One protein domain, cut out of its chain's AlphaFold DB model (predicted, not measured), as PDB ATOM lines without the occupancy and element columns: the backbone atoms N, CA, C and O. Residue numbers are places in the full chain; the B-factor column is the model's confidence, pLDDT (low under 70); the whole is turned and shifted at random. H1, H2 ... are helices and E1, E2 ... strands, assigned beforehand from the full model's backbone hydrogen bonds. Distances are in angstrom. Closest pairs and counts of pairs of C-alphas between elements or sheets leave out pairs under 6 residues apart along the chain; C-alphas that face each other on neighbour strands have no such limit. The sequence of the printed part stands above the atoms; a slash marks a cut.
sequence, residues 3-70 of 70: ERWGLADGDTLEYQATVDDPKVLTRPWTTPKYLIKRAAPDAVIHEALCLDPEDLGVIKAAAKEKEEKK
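Overview. This is residues 3 to 70 of the 70 residues of an uncharacterized protein of Acidobacteria bacterium (UniProt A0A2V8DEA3). A small sheet of three strands, E1, E2 and E3, makes one end of the domain, and a lone helix, H1, makes the other; a long bare link joins them, and H1 packs on no part of the sheet. The loop between E2 and E3, residues 20 to 33, folds back on itself beyond the sheet, and residues 29 to 30 pair with residues 18 to 19 of E2. The printed part has 68 residues, with the named elements E1, E2, E3 and H1 in that order; the sheet is antiparallel in the order E1, E2, E3, and the class is mixed, helices and strands, with 33 residues, under half, in named elements. The whole is extended, with a radius of gyration of the C-alphas of 20.4 A, and flat, spanning 56 by 38 by 12 A.

Along the chain. E1 is residues 3 to 7, from C-alpha 3 at (-19.503, 0.700, 44.630), 13.7 A long from first to last C-alpha. E2, the longest strand, is residues 12 to 19 and 22.9 A long. E3 is residues 34 to 37, 9.7 A long, beginning with C-alpha 34 at (-15.918, 10.551, 49.808). H1 is residues 53 to 68, 22.6 A long, and ends with C-alpha 68 at (11.837, 28.570, 20.910).

Arrangement. The strands form a meander, each the antiparallel neighbour of the one before. E1 and E2 are a hairpin with a tight link, their directions 166 degrees apart; C-alphas 3 and 17 face each other at 4.4 A, and N 4 and O 16 are within hydrogen-bond range at 2.8 A. E2 and E3 are a hairpin with a long link, at 147 degrees; C-alphas 12 and 37 face each other at 4.7 A, and N 15 and O 34 are within hydrogen-bond range at 2.8 A. E1 and E3 are the edge strands and are apart. H1 is not on the sheet, with 0 pairs of C-alphas within 10 A, and is apart from E1 and E2. In H1 every O i to N i+4 pair is within hydrogen-bond range.

Size, cuts and confidence. The C-alphas of Arg 27 and Lys 69 are the two farthest apart, at 58.8 A. The printed part has no cut, and residue 70 is the chain's last. The links E2 to E3, of 14 residues, and E3 to H1, of 15, are long. Residues 40 to 50 stand free, as do residues 52 to 58, of which 53 to 58 belong to H1, and residues 60 to 70, of which 60 to 68 belong to H1. The mean pLDDT of the printed part is 90.6, that of H1 is 83, and residues 69 to 70 are under 70.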
ATOM      1  N   GLU A   3     -19.562  -0.760  44.555       98.06
ATOM      2  CA  GLU A   3     -19.503   0.700  44.630       98.06
ATOM      3  C   GLU A   3     -20.908   1.280  44.792       98.06
ATOM      4  O   GLU A   3     -21.878   0.789  44.204       98.06
ATOM      5  N   ARG A   4     -21.025   2.335  45.596       97.75
ATOM      6  CA  ARG A   4     -22.255   3.102  45.782       97.75
ATOM      7  C   ARG A   4     -21.985   4.567  45.500       97.75
ATOM      8  O   ARG A   4     -21.099   5.172  46.098       97.75
ATOM      9  N   TRP A   5     -22.802   5.104  44.606       97.88
ATOM     10  CA  TRP A   5     -22.763   6.485  44.156       97.88
ATOM     11  C   TRP A   5     -24.090   7.148  44.507       97.88
ATOM     12  O   TRP A   5     -25.154   6.564  44.289       97.88
ATOM     13  N   GLY A   6     -24.030   8.359  45.043       97.06
ATOM     14  CA  GLY A   6     -25.196   9.184  45.332       97.06
ATOM     15  C   GLY A   6     -24.949  10.631  44.936       97.06
ATOM     16  O   GLY A   6     -23.822  11.112  44.994       97.06
ATOM     17  N   LEU A   7     -26.004  11.340  44.545       97.31
ATOM     18  CA  LEU A   7     -25.964  12.799  44.470       97.31
ATOM     19  C   LEU A   7     -26.207  13.332  45.881       97.31
ATOM     20  O   LEU A   7     -27.296  13.147  46.420       97.31
ATOM     21  N   ALA A   8     -25.195  13.959  46.480       96.44
ATOM     22  CA  ALA A   8     -25.376  14.673  47.742       96.44
ATOM     23  C   ALA A   8     -26.108  16.004  47.498       96.44
ATOM     24  O   ALA A   8     -26.959  16.403  48.289       96.44
ATOM     25  N   ASP A   9     -25.810  16.645  46.363       96.38
ATOM     26  CA  ASP A   9     -26.478  17.834  45.831       96.38
ATOM     27  C   ASP A   9     -26.214  17.956  44.309       96.38
ATOM     28  O   ASP A   9     -25.685  17.031  43.689       96.38
ATOM     29  N   GLY A  10     -26.597  19.074  43.679       96.38
ATOM     30  CA  GLY A  10     -26.439  19.283  42.227       96.38
ATOM     31  C   GLY A  10     -24.986  19.350  41.725       96.38
ATOM     32  O   GLY A  10     -24.732  19.213  40.520       96.38
ATOM     33  N   ASP A  11     -24.032  19.534  42.635       97.06
ATOM     34  CA  ASP A  11     -22.619  19.763  42.344       97.06
ATOM     35  C   ASP A  11     -21.670  18.793  43.078       97.06
ATOM     36  O   ASP A  11     -20.454  18.832  42.878       97.06
ATOM     37  N   THR A  12     -22.209  17.892  43.905       97.94
ATOM     38  CA  THR A  12     -21.416  16.958  44.717       97.94
ATOM     39  C   THR A  12     -21.925  15.527  44.601       97.94
ATOM     40  O   THR A  12     -23.100  15.241  44.847       97.94
ATOM     41  N   LEU A  13     -21.013  14.601  44.309       98.06
ATOM     42  CA  LEU A  13     -21.243  13.162  44.409       98.06
ATOM     43  C   LEU A  13     -20.735  12.635  45.752       98.06
ATOM     44  O   LEU A  13     -19.632  12.965  46.176       98.06
ATOM     45  N   GLU A  14     -21.519  11.782  46.398       98.06
ATOM     46  CA  GLU A  14     -21.072  10.922  47.490       98.06
ATOM     47  C   GLU A  14     -20.676   9.555  46.916       98.06
ATOM     48  O   GLU A  14     -21.446   8.935  46.179       98.06
ATOM     49  N   TYR A  15     -19.481   9.081  47.264       98.31
ATOM     50  CA  TYR A  15     -18.943   7.790  46.843       98.31
ATOM     51  C   TYR A  15     -18.539   6.937  48.045       98.31
ATOM     52  O   TYR A  15     -17.895   7.419  48.981       98.31
ATOM     53  N   GLN A  16     -18.875   5.650  48.001       98.44
ATOM     54  CA  GLN A  16     -18.399   4.653  48.954       98.44
ATOM     55  C   GLN A  16     -18.208   3.305  48.262       98.44
ATOM     56  O   GLN A  16     -19.072   2.870  47.501       98.44
ATOM     57  N   ALA A  17     -17.121   2.607  48.581       98.19
ATOM     58  CA  ALA A  17     -16.874   1.263  48.075       98.19
ATOM     59  C   ALA A  17     -16.668   0.251  49.197       98.19
ATOM     60  O   ALA A  17     -16.085   0.551  50.238       98.19
ATOM     61  N   THR A  18     -17.107  -0.979  48.941       98.25
ATOM     62  CA  THR A  18     -16.781  -2.161  49.736       98.25
ATOM     63  C   THR A  18     -15.957  -3.119  48.881       98.25
ATOM     64  O   THR A  18     -16.419  -3.624  47.853       98.25
ATOM     65  N   VAL A  19     -14.726  -3.378  49.313       97.81
ATOM     66  CA  VAL A  19     -13.794  -4.309  48.675       97.81
ATOM     67  C   VAL A  19     -13.817  -5.624  49.442       97.81
ATOM     68  O   VAL A  19     -13.605  -5.650  50.652       97.81
ATOM     69  N   ASP A  20     -14.077  -6.705  48.716       96.88
ATOM     70  CA  ASP A  20     -13.995  -8.075  49.204       96.88
ATOM     71  C   ASP A  20     -12.949  -8.789  48.344       96.88
ATOM     72  O   ASP A  20     -13.181  -9.015  47.155       96.88
ATOM     73  N   ASP A  21     -11.765  -9.019  48.918       96.00
ATOM     74  CA  ASP A  21     -10.677  -9.769  48.288       96.00
ATOM     75  C   ASP A  21     -10.022 -10.696  49.327       96.00
ATOM     76  O   ASP A  21      -9.170 -10.252  50.102       96.00
ATOM     77  N   PRO A  22     -10.390 -11.987  49.359       94.94
ATOM     78  CA  PRO A  22      -9.921 -12.924  50.376       94.94
ATOM     79  C   PRO A  22      -8.443 -13.315  50.230       94.94
ATOM     80  O   PRO A  22      -7.900 -13.955  51.129       94.94
ATOM     81  N   LYS A  23      -7.772 -12.974  49.120       97.19
ATOM     82  CA  LYS A  23      -6.335 -13.259  48.953       97.19
ATOM     83  C   LYS A  23      -5.460 -12.261  49.706       97.19
ATOM     84  O   LYS A  23      -4.337 -12.601  50.065       97.19
ATOM     85  N   VAL A  24      -5.960 -11.045  49.916       97.12
ATOM     86  CA  VAL A  24      -5.200  -9.938  50.521       97.12
ATOM     87  C   VAL A  24      -5.866  -9.346  51.767       97.12
ATOM     88  O   VAL A  24      -5.170  -8.773  52.601       97.12
ATOM     89  N   LEU A  25      -7.185  -9.491  51.936       96.94
ATOM     90  CA  LEU A  25      -7.947  -8.972  53.075       96.94
ATOM     91  C   LEU A  25      -8.505 -10.109  53.936       96.94
ATOM     92  O   LEU A  25      -9.003 -11.113  53.438       96.94
ATOM     93  N   THR A  26      -8.496  -9.915  55.256       97.12
ATOM     94  CA  THR A  26      -9.066 -10.872  56.225       97.12
ATOM     95  C   THR A  26     -10.587 -10.773  56.361       97.12
ATOM     96  O   THR A  26     -11.211 -11.630  56.983       97.12
ATOM     97  N   ARG A  27     -11.188  -9.709  55.821       96.62
ATOM     98  CA  ARG A  27     -12.630  -9.430  55.795       96.62
ATOM     99  C   ARG A  27     -12.922  -8.320  54.779       96.62
ATOM    100  O   ARG A  27     -12.007  -7.536  54.503       96.62
ATOM    101  N   PRO A  28     -14.176  -8.172  54.310       97.62
ATOM    102  CA  PRO A  28     -14.565  -7.014  53.524       97.62
ATOM    103  C   PRO A  28     -14.162  -5.711  54.216       97.62
ATOM    104  O   PRO A  28     -14.382  -5.519  55.421       97.62
ATOM    105  N   TRP A  29     -13.579  -4.801  53.448       97.75
ATOM    106  CA  TRP A  29     -13.243  -3.460  53.899       97.75
ATOM    107  C   TRP A  29     -14.110  -2.451  53.160       97.75
ATOM    108  O   TRP A  29     -14.266  -2.521  51.946       97.75
ATOM    109  N   THR A  30     -14.695  -1.517  53.906       98.12
ATOM    110  CA  THR A  30     -15.499  -0.434  53.340       98.12
ATOM    111  C   THR A  30     -14.755   0.873  53.524       98.12
ATOM    112  O   THR A  30     -14.283   1.171  54.624       98.12
ATOM    113  N   THR A  31     -14.645   1.645  52.449       97.50
ATOM    114  CA  THR A  31     -14.007   2.955  52.486       97.50
ATOM    115  C   THR A  31     -14.842   3.943  53.312       97.50
ATOM    116  O   THR A  31     -16.064   3.781  53.446       97.50
ATOM    117  N   PRO A  32     -14.233   5.024  53.826       97.50
ATOM    118  CA  PRO A  32     -14.990   6.210  54.198       97.50
ATOM    119  C   PRO A  32     -15.840   6.698  53.019       97.50
ATOM    120  O   PRO A  32     -15.560   6.388  51.857       97.50
ATOM    121  N   LYS A  33     -16.877   7.477  53.324       96.88
ATOM    122  CA  LYS A  33     -17.620   8.204  52.298       96.88
ATOM    123  C   LYS A  33     -16.767   9.364  51.791       96.88
ATOM    124  O   LYS A  33     -16.275  10.158  52.592       96.88
ATOM    125  N   TYR A  34     -16.615   9.459  50.479       97.75
ATOM    126  CA  TYR A  34     -15.918  10.551  49.808       97.75
ATOM    127  C   TYR A  34     -16.922  11.498  49.169       97.75
ATOM    128  O   TYR A  34     -17.882  11.053  48.546       97.75
ATOM    129  N   LEU A  35     -16.671  12.799  49.297       98.06
ATOM    130  CA  LEU A  35     -17.405  13.831  48.574       98.06
ATOM    131  C   LEU A  35     -16.557  14.298  47.396       98.06
ATOM    132  O   LEU A  35     -15.449  14.801  47.579       98.06
ATOM    133  N   ILE A  36     -17.080  14.113  46.193       97.06
ATOM    134  CA  ILE A  36     -16.426  14.465  44.939       97.06
ATOM    135  C   ILE A  36     -17.165  15.670  44.372       97.06
ATOM    136  O   ILE A  36     -18.351  15.589  44.054       97.06
ATOM    137  N   LYS A  37     -16.462  16.797  44.263       96.38
ATOM    138  CA  LYS A  37     -16.997  18.013  43.654       96.38
ATOM    139  C   LYS A  37     -16.894  17.958  42.138       96.38
ATOM    140  O   LYS A  37     -15.922  17.427  41.598       96.38
ATOM    141  N   ARG A  38     -17.895  18.516  41.458       94.56
ATOM    142  CA  ARG A  38     -17.854  18.711  40.010       94.56
ATOM    143  C   ARG A  38     -16.627  19.546  39.651       94.56
ATOM    144  O   ARG A  38     -16.307  20.526  40.321       94.56
ATOM    145  N   ALA A  39     -15.938  19.141  38.591       93.69
ATOM    146  CA  ALA A  39     -14.836  19.924  38.056       93.69
ATOM    147  C   ALA A  39     -15.333  21.310  37.609       93.69
ATOM    148  O   ALA A  39     -16.469  21.448  37.147       93.69
ATOM    149  N   ALA A  40     -14.478  22.326  37.740       93.62
ATOM    150  CA  ALA A  40     -14.785  23.661  37.243       93.62
ATOM    151  C   ALA A  40     -15.052  23.631  35.719       93.62
ATOM    152  O   ALA A  40     -14.526  22.753  35.032       93.62
ATOM    153  N   PRO A  41     -15.849  24.562  35.162       92.75
ATOM    154  CA  PRO A  41     -16.195  24.556  33.735       92.75
ATOM    155  C   PRO A  41     -14.991  24.646  32.786       92.75
ATOM    156  O   PRO A  41     -15.068  24.193  31.649       92.75
ATOM    157  N   ASP A  42     -13.898  25.244  33.250       94.75
ATOM    158  CA  ASP A  42     -12.629  25.417  32.547       94.75
ATOM    159  C   ASP A  42     -11.598  24.329  32.887       94.75
ATOM    160  O   ASP A  42     -10.459  24.385  32.419       94.75
ATOM    161  N   ALA A  43     -11.976  23.326  33.685       92.44
ATOM    162  CA  ALA A  43     -11.093  22.221  34.010       92.44
ATOM    163  C   ALA A  43     -10.737  21.433  32.743       92.44
ATOM    164  O   ALA A  43     -11.597  20.863  32.070       92.44
ATOM    165  N   VAL A  44      -9.440  21.358  32.448       89.38
ATOM    166  CA  VAL A  44      -8.914  20.536  31.360       89.38
ATOM    167  C   VAL A  44      -8.596  19.150  31.910       89.38
ATOM    168  O   VAL A  44      -7.707  18.984  32.746       89.38
ATOM    169  N   ILE A  45      -9.339  18.141  31.454       85.62
ATOM    170  CA  ILE A  45      -9.032  16.741  31.759       85.62
ATOM    171  C   ILE A  45      -7.947  16.289  30.787       85.62
ATOM    172  O   ILE A  45      -8.189  16.155  29.588       85.62
ATOM    173  N   HIS A  46      -6.745  16.077  31.310       83.19
ATOM    174  CA  HIS A  46      -5.625  15.557  30.538       83.19
ATOM    175  C   HIS A  46      -5.628  14.029  30.539       83.19
ATOM    176  O   HIS A  46      -6.012  13.392  31.521       83.19
ATOM    177  N   GLU A  47      -5.158  13.438  29.443       80.38
ATOM    178  CA  GLU A  47      -4.826  12.021  29.415       80.38
ATOM    179  C   GLU A  47      -3.662  11.733  30.373       80.38
ATOM    180  O   GLU A  47      -2.643  12.428  30.384       80.38
ATOM    181  N   ALA A  48      -3.823  10.707  31.208       78.19
ATOM    182  CA  ALA A  48      -2.736  10.209  32.031       78.19
ATOM    183  C   ALA A  48      -1.841   9.328  31.152       78.19
ATOM    184  O   ALA A  48      -2.146   8.159  30.921       78.19
ATOM    185  N   LEU A  49      -0.752   9.897  30.641       81.25
ATOM    186  CA  LEU A  49       0.270   9.119  29.952       81.25
ATOM    187  C   LEU A  49       1.146   8.411  30.993       81.25
ATOM    188  O   LEU A  49       1.790   9.056  31.822       81.25
ATOM    189  N   CYS A  50       1.185   7.080  30.940       77.38
ATOM    190  CA  CYS A  50       2.192   6.290  31.644       77.38
ATOM    191  C   CYS A  50       3.505   6.397  30.868       77.38
ATOM    192  O   CYS A  50       3.792   5.559  30.021       77.38
ATOM    193  N   LEU A  51       4.240   7.482  31.106       81.38
ATOM    194  CA  LEU A  51       5.520   7.733  30.454       81.38
ATOM    195  C   LEU A  51       6.649   7.246  31.341       81.38
ATOM    196  O   LEU A  51       6.752   7.649  32.505       81.38
ATOM    197  N   ASP A  52       7.530   6.457  30.752       84.38
ATOM    198  CA  ASP A  52       8.844   6.238  31.320       84.38
ATOM    199  C   ASP A  52       9.667   7.544  31.246       84.38
ATOM    200  O   ASP A  52       9.361   8.456  30.461       84.38
ATOM    201  N   PRO A  53      10.710   7.696  32.082       83.69
ATOM    202  CA  PRO A  53      11.506   8.923  32.138       83.69
ATOM    203  C   PRO A  53      12.086   9.344  30.779       83.69
ATOM    204  O   PRO A  53      12.211  10.542  30.512       83.69
ATOM    205  N   GLU A  54      12.419   8.374  29.925       84.69
ATOM    206  CA  GLU A  54      12.916   8.598  28.566       84.69
ATOM    207  C   GLU A  54      11.873   9.276  27.668       84.69
ATOM    208  O   GLU A  54      12.169  10.314  27.070       84.69
ATOM    209  N   ASP A  55      10.637   8.772  27.637       84.12
ATOM    210  CA  ASP A  55       9.557   9.354  26.831       84.12
ATOM    211  C   ASP A  55       9.183  10.758  27.317       84.12
ATOM    212  O   ASP A  55       8.955  11.676  26.519       84.12
ATOM    213  N   LEU A  56       9.199  10.973  28.637       83.38
ATOM    214  CA  LEU A  56       8.995  12.300  29.217       83.38
ATOM    215  C   LEU A  56      10.091  13.281  28.773       83.38
ATOM    216  O   LEU A  56       9.813  14.465  28.554       83.38
ATOM    217  N   GLY A  57      11.328  12.802  28.629       84.12
ATOM    218  CA  GLY A  57      12.450  13.570  28.097       84.12
ATOM    219  C   GLY A  57      12.225  14.005  26.650       84.12
ATOM    220  O   GLY A  57      12.399  15.185  26.334       84.12
ATOM    221  N   VAL A  58      11.769  13.090  25.791       85.88
ATOM    222  CA  VAL A  58      11.476  13.365  24.371       85.88
ATOM    223  C   VAL A  58      10.357  14.397  24.226       85.88
ATOM    224  O   VAL A  58      10.506  15.371  23.484       85.88
ATOM    225  N   ILE A  59       9.260  14.243  24.973       84.81
ATOM    226  CA  ILE A  59       8.122  15.173  24.913       84.81
ATOM    227  C   ILE A  59       8.529  16.567  25.404       84.81
ATOM    228  O   ILE A  59       8.173  17.569  24.781       84.81
ATOM    229  N   LYS A  60       9.318  16.652  26.483       84.94
ATOM    230  CA  LYS A  60       9.837  17.933  26.991       84.94
ATOM    231  C   LYS A  60      10.764  18.621  25.991       84.94
ATOM    232  O   LYS A  60      10.645  19.830  25.805       84.94
ATOM    233  N   ALA A  61      11.652  17.874  25.337       85.88
ATOM    234  CA  ALA A  61      12.534  18.419  24.307       85.88
ATOM    235  C   ALA A  61      11.728  18.969  23.119       85.88
ATOM    236  O   ALA A  61      11.933  20.112  22.715       85.88
ATOM    237  N   ALA A  62      10.742  18.207  22.636       84.38
ATOM    238  CA  ALA A  62       9.862  18.634  21.549       84.38
ATOM    239  C   ALA A  62       9.005  19.860  21.916       84.38
ATOM    240  O   ALA A  62       8.747  20.714  21.067       84.38
ATOM    241  N   ALA A  63       8.556  19.967  23.172       85.94
ATOM    242  CA  ALA A  63       7.819  21.131  23.658       85.94
ATOM    243  C   ALA A  63       8.701  22.389  23.707       85.94
ATOM    244  O   ALA A  63       8.272  23.442  23.238       85.94
ATOM    245  N   LYS A  64       9.939  22.264  24.203       85.56
ATOM    246  CA  LYS A  64      10.913  23.364  24.250       85.56
ATOM    247  C   LYS A  64      11.229  23.896  22.848       85.56
ATOM    248  O   LYS A  64      11.152  25.098  22.617       85.56
ATOM    249  N   GLU A  65      11.480  23.001  21.894       82.81
ATOM    250  CA  GLU A  65      11.803  23.379  20.513       82.81
ATOM    251  C   GLU A  65      10.642  24.127  19.824       82.81
ATOM    252  O   GLU A  65      10.858  25.042  19.030       82.81
ATOM    253  N   LYS A  66       9.388  23.781  20.155       74.31
ATOM    254  CA  LYS A  66       8.193  24.500  19.672       74.31
ATOM    255  C   LYS A  66       8.026  25.884  20.295       74.31
ATOM    256  O   LYS A  66       7.487  26.765  19.628       74.31
ATOM    257  N   GLU A  67       8.442  26.067  21.544       75.94
ATOM    258  CA  GLU A  67       8.413  27.363  22.226       75.94
ATOM    259  C   GLU A  67       9.495  28.300  21.681       75.94
ATOM    260  O   GLU A  67       9.200  29.448  21.375       75.94
ATOM    261  N   GLU A  68      10.711  27.795  21.460       75.62
ATOM    262  CA  GLU A  68      11.837  28.570  20.910       75.62
ATOM    263  C   GLU A  68      11.614  29.021  19.455       75.62
ATOM    264  O   GLU A  68      12.260  29.955  18.982       75.62
ATOM    265  N   LYS A  69      10.705  28.359  18.731       68.81
ATOM    266  CA  LYS A  69      10.376  28.652  17.328       68.81
ATOM    267  C   LYS A  69       9.115  29.516  17.156       68.81
ATOM    268  O   LYS A  69       8.705  29.752  16.017       68.81
ATOM    269  N   LYS A  70       8.489  29.943  18.252       53.09
ATOM    270  CA  LYS A  70       7.304  30.811  18.283       53.09
ATOM    271  C   LYS A  70       7.698  32.249  18.605       53.09
ATOM    272  O   LYS A  70       7.078  33.149  17.996       53.09
TER     273      LYS A  70